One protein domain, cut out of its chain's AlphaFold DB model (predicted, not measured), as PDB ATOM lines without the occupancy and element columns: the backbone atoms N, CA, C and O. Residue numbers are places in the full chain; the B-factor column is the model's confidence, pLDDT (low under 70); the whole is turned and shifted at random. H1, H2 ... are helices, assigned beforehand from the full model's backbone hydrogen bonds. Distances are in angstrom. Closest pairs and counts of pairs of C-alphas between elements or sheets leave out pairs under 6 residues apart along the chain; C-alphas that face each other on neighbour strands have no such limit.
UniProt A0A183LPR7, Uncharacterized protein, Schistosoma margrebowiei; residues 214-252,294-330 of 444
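AT A GLANCE: This is residues 214 to 252 and 294 to 330 of the 444 residues of an uncharacterized protein of Schistosoma margrebowiei (UniProt A0A183LPR7). One long, straight helix, H1, is the spine, and three short helices gather round its middle part while both its ends, residues 214 to 221 and 245 to 252, stick out free. H2 and H3 make a small loop on it, H2 leading away from H1 and H3 leading back, and H4 then sets off from H1 at about a right angle. The printed part has 76 residues with four named helices, H1, H2, H3 and H4 along the chain, and no named strand; its class is all helix. It is loose, with a radius of gyration of the C-alphas of 15.2 A, and spans 57 by 29 by 20 A, only just elongated.

IN THESE COORDINATES: H1 is residues 214 to 252, from C-alpha 214 at (11.979, -23.040, -58.222) to C-alpha 252 at (33.912, -57.483, -18.299), 57.1 A long. After the cut, H2 is residues 296 to 305, 14.1 A from first to last C-alpha. H3 is residues 309 to 315, 9.7 A long. H4 is residues 319 to 328, 14.2 A long, and ends with C-alpha 328 at (37.410, -46.473, -51.649).

HOW THE PARTS SIT: H1 is the hub and touches the three other helices. Its residues 225 to 233 touch H3, about perpendicular at 89 degrees; the closest C-alphas, those of Gly 229 and Ala 315, are 4.2 A apart. Its residues 226 to 233 touch H4, about perpendicular at 78 degrees, with the C-alphas of Thr 230 and Val 319 closest at 5.8 A. Its residues 236 to 240 touch H2 at a steep tilt of 67 degrees, opposite ways; the closest C-alphas are those of Leu 236 and Arg 300, 7.0 A apart. The helix packing is mostly crossed, with no shallow tilt among these three pairs. H2 and H3 touch only at the corner by their link, and only just, with 3 pairs of C-alphas within 8 A; the closest are those of Leu 304 and Lys 312 at 6.0 A. H2 and H4 are only just apart, their closest C-alphas 8.4 A from each other, and H3 and H4 are apart. In H1, H2, H3 and H4 every O i to N i+4 pair is within hydrogen-bond range.

THE WHOLE: The two C-alphas farthest apart are those of Val 214 and Leu 252, 57.1 A. Without the stretches that stand free, residues 214 to 221, 245 to 252 and 305 to 310, the body has 54 residues and spans 33 by 28 by 15 A. Residues 253 to 293 are not printed, and C-alphas 252 and 294 are 19.5 A apart across this cut. The links H2 to H3 and H3 to H4 are tight. Mean pLDDT of the printed part is 78.9; residues 215 to 216, 251 to 252, 294 and 326 to 330 of the model are under 70.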
ATOM      1  N   VAL A 214      11.839 -21.613 -57.879       71.31
ATOM      2  CA  VAL A 214      11.979 -23.040 -58.222       71.31
ATOM      3  C   VAL A 214      13.368 -23.559 -57.831       71.31
ATOM      4  O   VAL A 214      13.466 -24.592 -57.167       71.31
ATOM      5  N   ALA A 215      14.436 -22.826 -58.158       64.38
ATOM      6  CA  ALA A 215      15.811 -23.189 -57.819       64.38
ATOM      7  C   ALA A 215      16.034 -23.244 -56.298       64.38
ATOM      8  O   ALA A 215      16.563 -24.233 -55.790       64.38
ATOM      9  N   MET A 216      15.557 -22.236 -55.558       69.88
ATOM     10  CA  MET A 216      15.616 -22.223 -54.091       69.88
ATOM     11  C   MET A 216      14.830 -23.388 -53.473       69.88
ATOM     12  O   MET A 216      15.315 -24.027 -52.539       69.88
ATOM     13  N   SER A 217      13.656 -23.723 -54.019       74.44
ATOM     14  CA  SER A 217      12.849 -24.857 -53.546       74.44
ATOM     15  C   SER A 217      13.552 -26.199 -53.772       74.44
ATOM     16  O   SER A 217      13.623 -27.020 -52.857       74.44
ATOM     17  N   LEU A 218      14.127 -26.415 -54.960       74.94
ATOM     18  CA  LEU A 218      14.904 -27.620 -55.276       74.94
ATOM     19  C   LEU A 218      16.140 -27.753 -54.376       74.94
ATOM     20  O   LEU A 218      16.413 -28.840 -53.866       74.94
ATOM     21  N   LEU A 219      16.849 -26.648 -54.127       74.69
ATOM     22  CA  LEU A 219      18.015 -26.609 -53.244       74.69
ATOM     23  C   LEU A 219      17.650 -26.975 -51.794       74.69
ATOM     24  O   LEU A 219      18.333 -27.796 -51.184       74.69
ATOM     25  N   VAL A 220      16.535 -26.456 -51.266       78.38
ATOM     26  CA  VAL A 220      16.025 -26.826 -49.929       78.38
ATOM     27  C   VAL A 220      15.651 -28.310 -49.853       78.38
ATOM     28  O   VAL A 220      15.983 -28.971 -48.863       78.38
ATOM     29  N   VAL A 221      15.016 -28.870 -50.889       79.81
ATOM     30  CA  VAL A 221      14.681 -30.308 -50.940       79.81
ATOM     31  C   VAL A 221      15.948 -31.171 -50.963       79.81
ATOM     32  O   VAL A 221      16.038 -32.128 -50.194       79.81
ATOM     33  N   MET A 222      16.952 -30.817 -51.772       76.69
ATOM     34  CA  MET A 222      18.230 -31.543 -51.816       76.69
ATOM     35  C   MET A 222      18.966 -31.497 -50.472       76.69
ATOM     36  O   MET A 222      19.373 -32.542 -49.966       76.69
ATOM     37  N   ILE A 223      19.076 -30.322 -49.842       75.50
ATOM     38  CA  ILE A 223      19.695 -30.180 -48.512       75.50
ATOM     39  C   ILE A 223      18.945 -31.018 -47.465       75.50
ATOM     40  O   ILE A 223      19.571 -31.712 -46.664       75.50
ATOM     41  N   SER A 224      17.609 -31.028 -47.505       80.25
ATOM     42  CA  SER A 224      16.785 -31.822 -46.583       80.25
ATOM     43  C   SER A 224      17.013 -33.333 -46.738       80.25
ATOM     44  O   SER A 224      17.074 -34.055 -45.738       80.25
ATOM     45  N   LEU A 225      17.193 -33.825 -47.970       83.38
ATOM     46  CA  LEU A 225      17.539 -35.227 -48.241       83.38
ATOM     47  C   LEU A 225      18.958 -35.579 -47.762       83.38
ATOM     48  O   LEU A 225      19.142 -36.619 -47.134       83.38
ATOM     49  N   LEU A 226      19.942 -34.699 -47.974       80.44
ATOM     50  CA  LEU A 226      21.319 -34.893 -47.494       80.44
ATOM     51  C   LEU A 226      21.395 -34.950 -45.958       80.44
ATOM     52  O   LEU A 226      22.055 -35.830 -45.398       80.44
ATOM     53  N   ILE A 227      20.695 -34.041 -45.266       78.75
ATOM     54  CA  ILE A 227      20.632 -34.016 -43.797       78.75
ATOM     55  C   ILE A 227      19.943 -35.281 -43.281       78.75
ATOM     56  O   ILE A 227      20.507 -35.982 -42.442       78.75
ATOM     57  N   SER A 228      18.756 -35.615 -43.795       85.50
ATOM     58  CA  SER A 228      18.004 -36.787 -43.323       85.50
ATOM     59  C   SER A 228      18.729 -38.111 -43.597       85.50
ATOM     60  O   SER A 228      18.790 -38.954 -42.702       85.50
ATOM     61  N   GLY A 229      19.371 -38.273 -44.760       83.50
ATOM     62  CA  GLY A 229      20.224 -39.430 -45.053       83.50
ATOM     63  C   GLY A 229      21.416 -39.553 -44.097       83.50
ATOM     64  O   GLY A 229      21.720 -40.645 -43.620       83.50
ATOM     65  N   THR A 230      22.048 -38.428 -43.758       82.44
ATOM     66  CA  THR A 230      23.178 -38.384 -42.814       82.44
ATOM     67  C   THR A 230      22.742 -38.684 -41.374       82.44
ATOM     68  O   THR A 230      23.449 -39.391 -40.657       82.44
ATOM     69  N   VAL A 231      21.558 -38.222 -40.951       86.75
ATOM     70  CA  VAL A 231      20.976 -38.548 -39.635       86.75
ATOM     71  C   VAL A 231      20.652 -40.040 -39.519       86.75
ATOM     72  O   VAL A 231      20.941 -40.635 -38.483       86.75
ATOM     73  N   VAL A 232      20.110 -40.671 -40.570       88.69
ATOM     74  CA  VAL A 232      19.855 -42.125 -40.575       88.69
ATOM     75  C   VAL A 232      21.153 -42.904 -40.349       88.69
ATOM     76  O   VAL A 232      21.199 -43.768 -39.474       88.69
ATOM     77  N   ASP A 233      22.225 -42.567 -41.066       85.44
ATOM     78  CA  ASP A 233      23.524 -43.224 -40.890       85.44
ATOM     79  C   ASP A 233      24.153 -42.957 -39.513       85.44
ATOM     80  O   ASP A 233      24.722 -43.872 -38.918       85.44
ATOM     81  N   LEU A 234      24.001 -41.750 -38.955       86.88
ATOM     82  CA  LEU A 234      24.446 -41.449 -37.591       86.88
ATOM     83  C   LEU A 234      23.718 -42.321 -36.556       86.88
ATOM     84  O   LEU A 234      24.356 -42.875 -35.662       86.88
ATOM     85  N   VAL A 235      22.401 -42.506 -36.697       88.56
ATOM     86  CA  VAL A 235      21.609 -43.386 -35.817       88.56
ATOM     87  C   VAL A 235      22.053 -44.847 -35.945       88.56
ATOM     88  O   VAL A 235      22.189 -45.532 -34.928       88.56
ATOM     89  N   LEU A 236      22.332 -45.329 -37.162       88.12
ATOM     90  CA  LEU A 236      22.867 -46.680 -37.384       88.12
ATOM     91  C   LEU A 236      24.256 -46.859 -36.751       88.12
ATOM     92  O   LEU A 236      24.506 -47.873 -36.100       88.12
ATOM     93  N   TRP A 237      25.136 -45.863 -36.887       85.81
ATOM     94  CA  TRP A 237      26.470 -45.855 -36.283       85.81
ATOM     95  C   TRP A 237      26.408 -45.868 -34.748       85.81
ATOM     96  O   TRP A 237      27.045 -46.703 -34.104       85.81
ATOM     97  N   CYS A 238      25.581 -45.005 -34.149       86.06
ATOM     98  CA  CYS A 238      25.352 -44.984 -32.703       86.06
ATOM     99  C   CYS A 238      24.785 -46.316 -32.188       86.06
ATOM    100  O   CYS A 238      25.242 -46.813 -31.159       86.06
ATOM    101  N   ARG A 239      23.839 -46.930 -32.913       87.06
ATOM    102  CA  ARG A 239      23.251 -48.228 -32.540       87.06
ATOM    103  C   ARG A 239      24.263 -49.376 -32.606       87.06
ATOM    104  O   ARG A 239      24.241 -50.245 -31.735       87.06
ATOM    105  N   LEU A 240      25.152 -49.370 -33.601       85.56
ATOM    106  CA  LEU A 240      26.246 -50.339 -33.699       85.56
ATOM    107  C   LEU A 240      27.232 -50.180 -32.533       85.56
ATOM    108  O   LEU A 240      27.561 -51.167 -31.880       85.56
ATOM    109  N   ASN A 241      27.648 -48.949 -32.225       82.56
ATOM    110  CA  ASN A 241      28.572 -48.693 -31.118       82.56
ATOM    111  C   ASN A 241      27.965 -49.059 -29.759       82.56
ATOM    112  O   ASN A 241      28.651 -49.675 -28.952       82.56
ATOM    113  N   TYR A 242      26.679 -48.770 -29.529       85.31
ATOM    114  CA  TYR A 242      25.975 -49.199 -28.315       85.31
ATOM    115  C   TYR A 242      26.041 -50.723 -28.131       85.31
ATOM    116  O   TYR A 242      26.454 -51.195 -27.077       85.31
ATOM    117  N   ARG A 243      25.737 -51.493 -29.187       81.19
ATOM    118  CA  ARG A 243      25.808 -52.968 -29.187       81.19
ATOM    119  C   ARG A 243      27.222 -53.509 -28.945       81.19
ATOM    120  O   ARG A 243      27.376 -54.568 -28.344       81.19
ATOM    121  N   ILE A 244      28.251 -52.803 -29.416       80.19
ATOM    122  CA  ILE A 244      29.654 -53.164 -29.160       80.19
ATOM    123  C   ILE A 244      30.023 -52.872 -27.696       80.19
ATOM    124  O   ILE A 244      30.662 -53.707 -27.062       80.19
ATOM    125  N   CYS A 245      29.585 -51.738 -27.137       78.44
ATOM    126  CA  CYS A 245      29.797 -51.397 -25.728       78.44
ATOM    127  C   CYS A 245      29.087 -52.368 -24.772       78.44
ATOM    128  O   CYS A 245      29.713 -52.828 -23.822       78.44
ATOM    129  N   GLU A 246      27.829 -52.717 -25.051       80.88
ATOM    130  CA  GLU A 246      27.032 -53.719 -24.324       80.88
ATOM    131  C   GLU A 246      27.781 -55.063 -24.249       80.88
ATOM    132  O   GLU A 246      28.111 -55.544 -23.166       80.88
ATOM    133  N   PHE A 247      28.211 -55.592 -25.401       74.75
ATOM    134  CA  PHE A 247      28.967 -56.849 -25.481       74.75
ATOM    135  C   PHE A 247      30.365 -56.793 -24.833       74.75
ATOM    136  O   PHE A 247      30.890 -57.817 -24.384       74.75
ATOM    137  N   SER A 248      30.998 -55.617 -24.773       73.50
ATOM    138  CA  SER A 248      32.231 -55.416 -24.002       73.50
ATOM    139  C   SER A 248      31.980 -55.398 -22.494       73.50
ATOM    140  O   SER A 248      32.809 -55.918 -21.749       73.50
ATOM    141  N   TYR A 249      30.861 -54.826 -22.044       71.50
ATOM    142  CA  TYR A 249      30.519 -54.703 -20.629       71.50
ATOM    143  C   TYR A 249      30.114 -56.050 -20.017       71.50
ATOM    144  O   TYR A 249      30.670 -56.431 -18.988       71.50
ATOM    145  N   ASP A 250      29.276 -56.834 -20.705       70.19
ATOM    146  CA  ASP A 250      28.924 -58.204 -20.292       70.19
ATOM    147  C   ASP A 250      30.165 -59.099 -20.169       70.19
ATOM    148  O   ASP A 250      30.322 -59.860 -19.211       70.19
ATOM    149  N   ARG A 251      31.108 -58.972 -21.114       65.50
ATOM    150  CA  ARG A 251      32.386 -59.697 -21.057       65.50
ATOM    151  C   ARG A 251      33.233 -59.269 -19.855       65.50
ATOM    152  O   ARG A 251      33.930 -60.108 -19.295       65.50
ATOM    153  N   LEU A 252      33.181 -57.996 -19.459       63.75
ATOM    154  CA  LEU A 252      33.912 -57.483 -18.299       63.75
ATOM    155  C   LEU A 252      33.309 -57.998 -16.981       63.75
ATOM    156  O   LEU A 252      34.051 -58.448 -16.110       63.75
ATOM    157  N   LEU A 294      32.706 -56.518 -36.686       56.94
ATOM    158  CA  LEU A 294      31.647 -56.313 -37.672       56.94
ATOM    159  C   LEU A 294      31.830 -54.962 -38.376       56.94
ATOM    160  O   LEU A 294      31.769 -53.905 -37.745       56.94
ATOM    161  N   SER A 295      32.064 -54.999 -39.686       72.44
ATOM    162  CA  SER A 295      32.243 -53.784 -40.475       72.44
ATOM    163  C   SER A 295      30.927 -53.011 -40.530       72.44
ATOM    164  O   SER A 295      29.885 -53.572 -40.879       72.44
ATOM    165  N   TYR A 296      30.957 -51.708 -40.228       79.62
ATOM    166  CA  TYR A 296      29.761 -50.855 -40.246       79.62
ATOM    167  C   TYR A 296      28.987 -50.950 -41.569       79.62
ATOM    168  O   TYR A 296      27.761 -50.927 -41.568       79.62
ATOM    169  N   PHE A 297      29.682 -51.118 -42.696       80.62
ATOM    170  CA  PHE A 297      29.062 -51.215 -44.019       80.62
ATOM    171  C   PHE A 297      28.246 -52.500 -44.213       80.62
ATOM    172  O   PHE A 297      27.188 -52.461 -44.837       80.62
ATOM    173  N   GLU A 298      28.696 -53.610 -43.632       81.88
ATOM    174  CA  GLU A 298      27.992 -54.895 -43.649       81.88
ATOM    175  C   GLU A 298      26.783 -54.864 -42.703       81.88
ATOM    176  O   GLU A 298      25.673 -55.242 -43.086       81.88
ATOM    177  N   HIS A 299      26.960 -54.283 -41.509       82.12
ATOM    178  CA  HIS A 299      25.856 -53.994 -40.590       82.12
ATOM    179  C   HIS A 299      24.787 -53.107 -41.252       82.12
ATOM    180  O   HIS A 299      23.601 -53.433 -41.229       82.12
ATOM    181  N   ARG A 300      25.208 -52.017 -41.906       85.69
ATOM    182  CA  ARG A 300      24.338 -51.086 -42.635       85.69
ATOM    183  C   ARG A 300      23.575 -51.784 -43.755       85.69
ATOM    184  O   ARG A 300      22.373 -51.572 -43.867       85.69
ATOM    185  N   ALA A 301      24.238 -52.612 -44.562       85.31
ATOM    186  CA  ALA A 301      23.597 -53.334 -45.660       85.31
ATOM    187  C   ALA A 301      22.489 -54.279 -45.158       85.31
ATOM    188  O   ALA A 301      21.374 -54.229 -45.676       85.31
ATOM    189  N   ASN A 302      22.768 -55.059 -44.108       85.69
ATOM    190  CA  ASN A 302      21.824 -56.001 -43.496       85.69
ATOM    191  C   ASN A 302      20.642 -55.298 -42.791       85.69
ATOM    192  O   ASN A 302      19.492 -55.732 -42.865       85.69
ATOM    193  N   ILE A 303      20.889 -54.162 -42.135       83.75
ATOM    194  CA  ILE A 303      19.811 -53.356 -41.548       83.75
ATOM    195  C   ILE A 303      18.943 -52.728 -42.655       83.75
ATOM    196  O   ILE A 303      17.716 -52.782 -42.587       83.75
ATOM    197  N   LEU A 304      19.553 -52.166 -43.704       85.50
ATOM    198  CA  LEU A 304      18.839 -51.430 -44.753       85.50
ATOM    199  C   LEU A 304      18.130 -52.336 -45.779       85.50
ATOM    200  O   LEU A 304      17.229 -51.867 -46.475       85.50
ATOM    201  N   SER A 305      18.487 -53.622 -45.877       84.50
ATOM    202  CA  SER A 305      17.736 -54.609 -46.670       84.50
ATOM    203  C   SER A 305      16.395 -54.990 -46.039       84.50
ATOM    204  O   SER A 305      15.463 -55.315 -46.768       84.50
ATOM    205  N   ASN A 306      16.291 -54.912 -44.709       83.31
ATOM    206  CA  ASN A 306      15.120 -55.328 -43.929       83.31
ATOM    207  C   ASN A 306      14.212 -54.154 -43.500       83.31
ATOM    208  O   ASN A 306      13.236 -54.346 -42.775       83.31
ATOM    209  N   ILE A 307      14.530 -52.928 -43.924       85.94
ATOM    210  CA  ILE A 307      13.824 -51.693 -43.559       85.94
ATOM    211  C   ILE A 307      12.928 -51.191 -44.706       85.94
ATOM    212  O   ILE A 307      13.179 -51.444 -45.883       85.94
ATOM    213  N   ASN A 308      11.888 -50.430 -44.347       87.12
ATOM    214  CA  ASN A 308      10.963 -49.761 -45.266       87.12
ATOM    215  C   ASN A 308      11.698 -49.030 -46.426       87.12
ATOM    216  O   ASN A 308      12.618 -48.242 -46.162       87.12
ATOM    217  N   PRO A 309      11.269 -49.211 -47.695       86.12
ATOM    218  CA  PRO A 309      11.910 -48.609 -48.868       86.12
ATOM    219  C   PRO A 309      12.059 -47.080 -48.809       86.12
ATOM    220  O   PRO A 309      13.021 -46.556 -49.367       86.12
ATOM    221  N   CYS A 310      11.187 -46.350 -48.103       81.81
ATOM    222  CA  CYS A 310      11.326 -44.898 -47.936       81.81
ATOM    223  C   CYS A 310      12.601 -44.510 -47.167       81.81
ATOM    224  O   CYS A 310      13.281 -43.556 -47.539       81.81
ATOM    225  N   ILE A 311      12.963 -45.267 -46.124       84.00
ATOM    226  CA  ILE A 311      14.190 -45.019 -45.349       84.00
ATOM    227  C   ILE A 311      15.416 -45.442 -46.166       84.00
ATOM    228  O   ILE A 311      16.421 -44.738 -46.154       84.00
ATOM    229  N   LYS A 312      15.319 -46.527 -46.946       85.69
ATOM    230  CA  LYS A 312      16.358 -46.935 -47.908       85.69
ATOM    231  C   LYS A 312      16.629 -45.854 -48.962       85.69
ATOM    232  O   LYS A 312      17.789 -45.560 -49.247       85.69
ATOM    233  N   TYR A 313      15.580 -45.219 -49.488       84.00
ATOM    234  CA  TYR A 313      15.707 -44.086 -50.407       84.00
ATOM    235  C   TYR A 313      16.422 -42.898 -49.743       84.00
ATOM    236  O   TYR A 313      17.438 -42.438 -50.255       84.00
ATOM    237  N   ILE A 314      15.981 -42.469 -48.555       85.25
ATOM    238  CA  ILE A 314      16.610 -41.364 -47.805       85.25
ATOM    239  C   ILE A 314      18.084 -41.664 -47.470       85.25
ATOM    240  O   ILE A 314      18.958 -40.836 -47.716       85.25
ATOM    241  N   ALA A 315      18.391 -42.873 -46.996       83.25
ATOM    242  CA  ALA A 315      19.753 -43.309 -46.674       83.25
ATOM    243  C   ALA A 315      20.698 -43.351 -47.894       83.25
ATOM    244  O   ALA A 315      21.919 -43.389 -47.727       83.25
ATOM    245  N   THR A 316      20.169 -43.314 -49.122       84.44
ATOM    246  CA  THR A 316      20.980 -43.194 -50.348       84.44
ATOM    247  C   THR A 316      21.634 -41.809 -50.464       84.44
ATOM    248  O   THR A 316      22.699 -41.679 -51.062       84.44
ATOM    249  N   TYR A 317      21.070 -40.781 -49.821       81.94
ATOM    250  CA  TYR A 317      21.605 -39.412 -49.791       81.94
ATOM    251  C   TYR A 317      22.588 -39.153 -48.631       81.94
ATOM    252  O   TYR A 317      23.015 -38.020 -48.426       81.94
ATOM    253  N   SER A 318      22.975 -40.183 -47.867       85.19
ATOM    254  CA  SER A 318      23.944 -40.058 -46.768       85.19
ATOM    255  C   SER A 318      25.316 -39.573 -47.252       85.19
ATOM    256  O   SER A 318      25.969 -40.228 -48.072       85.19
ATOM    257  N   VAL A 319      25.791 -38.449 -46.703       75.62
ATOM    258  CA  VAL A 319      27.101 -37.884 -47.061       75.62
ATOM    259  C   VAL A 319      28.260 -38.793 -46.615       75.62
ATOM    260  O   VAL A 319      29.097 -39.095 -47.472       75.62
ATOM    261  N   PRO A 320      28.331 -39.298 -45.360       76.12
ATOM    262  CA  PRO A 320      29.424 -40.176 -44.926       76.12
ATOM    263  C   PRO A 320      29.571 -41.446 -45.772       76.12
ATOM    264  O   PRO A 320      30.684 -41.787 -46.175       76.12
ATOM    265  N   TYR A 321      28.462 -42.122 -46.094       78.88
ATOM    266  CA  TYR A 321      28.490 -43.350 -46.896       78.88
ATOM    267  C   TYR A 321      28.940 -43.086 -48.337       78.88
ATOM    268  O   TYR A 321      29.828 -43.780 -48.836       78.88
ATOM    269  N   ASN A 322      28.394 -42.054 -48.987       78.88
ATOM    270  CA  ASN A 322      28.753 -41.719 -50.367       78.88
ATOM    271  C   ASN A 322      30.200 -41.213 -50.480       78.88
ATOM    272  O   ASN A 322      30.905 -41.576 -51.421       78.88
ATOM    273  N   THR A 323      30.679 -40.448 -49.493       71.31
ATOM    274  CA  THR A 323      32.078 -39.988 -49.426       71.31
ATOM    275  C   THR A 323      33.039 -41.161 -49.235       71.31
ATOM    276  O   THR A 323      34.043 -41.255 -49.940       71.31
ATOM    277  N   TRP A 324      32.713 -42.100 -48.341       73.94
ATOM    278  CA  TRP A 324      33.507 -43.316 -48.148       73.94
ATOM    279  C   TRP A 324      33.529 -44.203 -49.397       73.94
ATOM    280  O   TRP A 324      34.587 -44.710 -49.773       73.94
ATOM    281  N   HIS A 325      32.380 -44.384 -50.056       70.44
ATOM    282  CA  HIS A 325      32.287 -45.166 -51.286       70.44
ATOM    283  C   HIS A 325      33.109 -44.532 -52.416       70.44
ATOM    284  O   HIS A 325      33.829 -45.240 -53.113       70.44
ATOM    285  N   LEU A 326      33.063 -43.203 -52.563       64.75
ATOM    286  CA  LEU A 326      33.895 -42.470 -53.518       64.75
ATOM    287  C   LEU A 326      35.392 -42.670 -53.224       64.75
ATOM    288  O   LEU A 326      36.138 -43.054 -54.123       64.75
ATOM    289  N   TRP A 327      35.813 -42.492 -51.966       65.12
ATOM    290  CA  TRP A 327      37.213 -42.626 -51.540       65.12
ATOM    291  C   TRP A 327      37.792 -44.032 -51.760       65.12
ATOM    292  O   TRP A 327      38.954 -44.175 -52.130       65.12
ATOM    293  N   ASN A 328      36.982 -45.073 -51.548       67.00
ATOM    294  CA  ASN A 328      37.410 -46.473 -51.649       67.00
ATOM    295  C   ASN A 328      37.009 -47.148 -52.972       67.00
ATOM    296  O   ASN A 328      37.239 -48.347 -53.149       67.00
ATOM    297  N   SER A 329      36.410 -46.404 -53.907       65.44
ATOM    298  CA  SER A 329      36.084 -46.928 -55.232       65.44
ATOM    299  C   SER A 329      37.371 -47.268 -55.991       65.44
ATOM    300  O   SER A 329      38.251 -46.428 -56.185       65.44
ATOM    301  N   LYS A 330      37.508 -48.527 -56.422       58.09
ATOM    302  CA  LYS A 330      38.630 -48.924 -57.283       58.09
ATOM    303  C   LYS A 330      38.481 -48.188 -58.622       58.09
ATOM    304  O   LYS A 330      37.403 -48.267 -59.212       58.09
TER     305      LYS A 330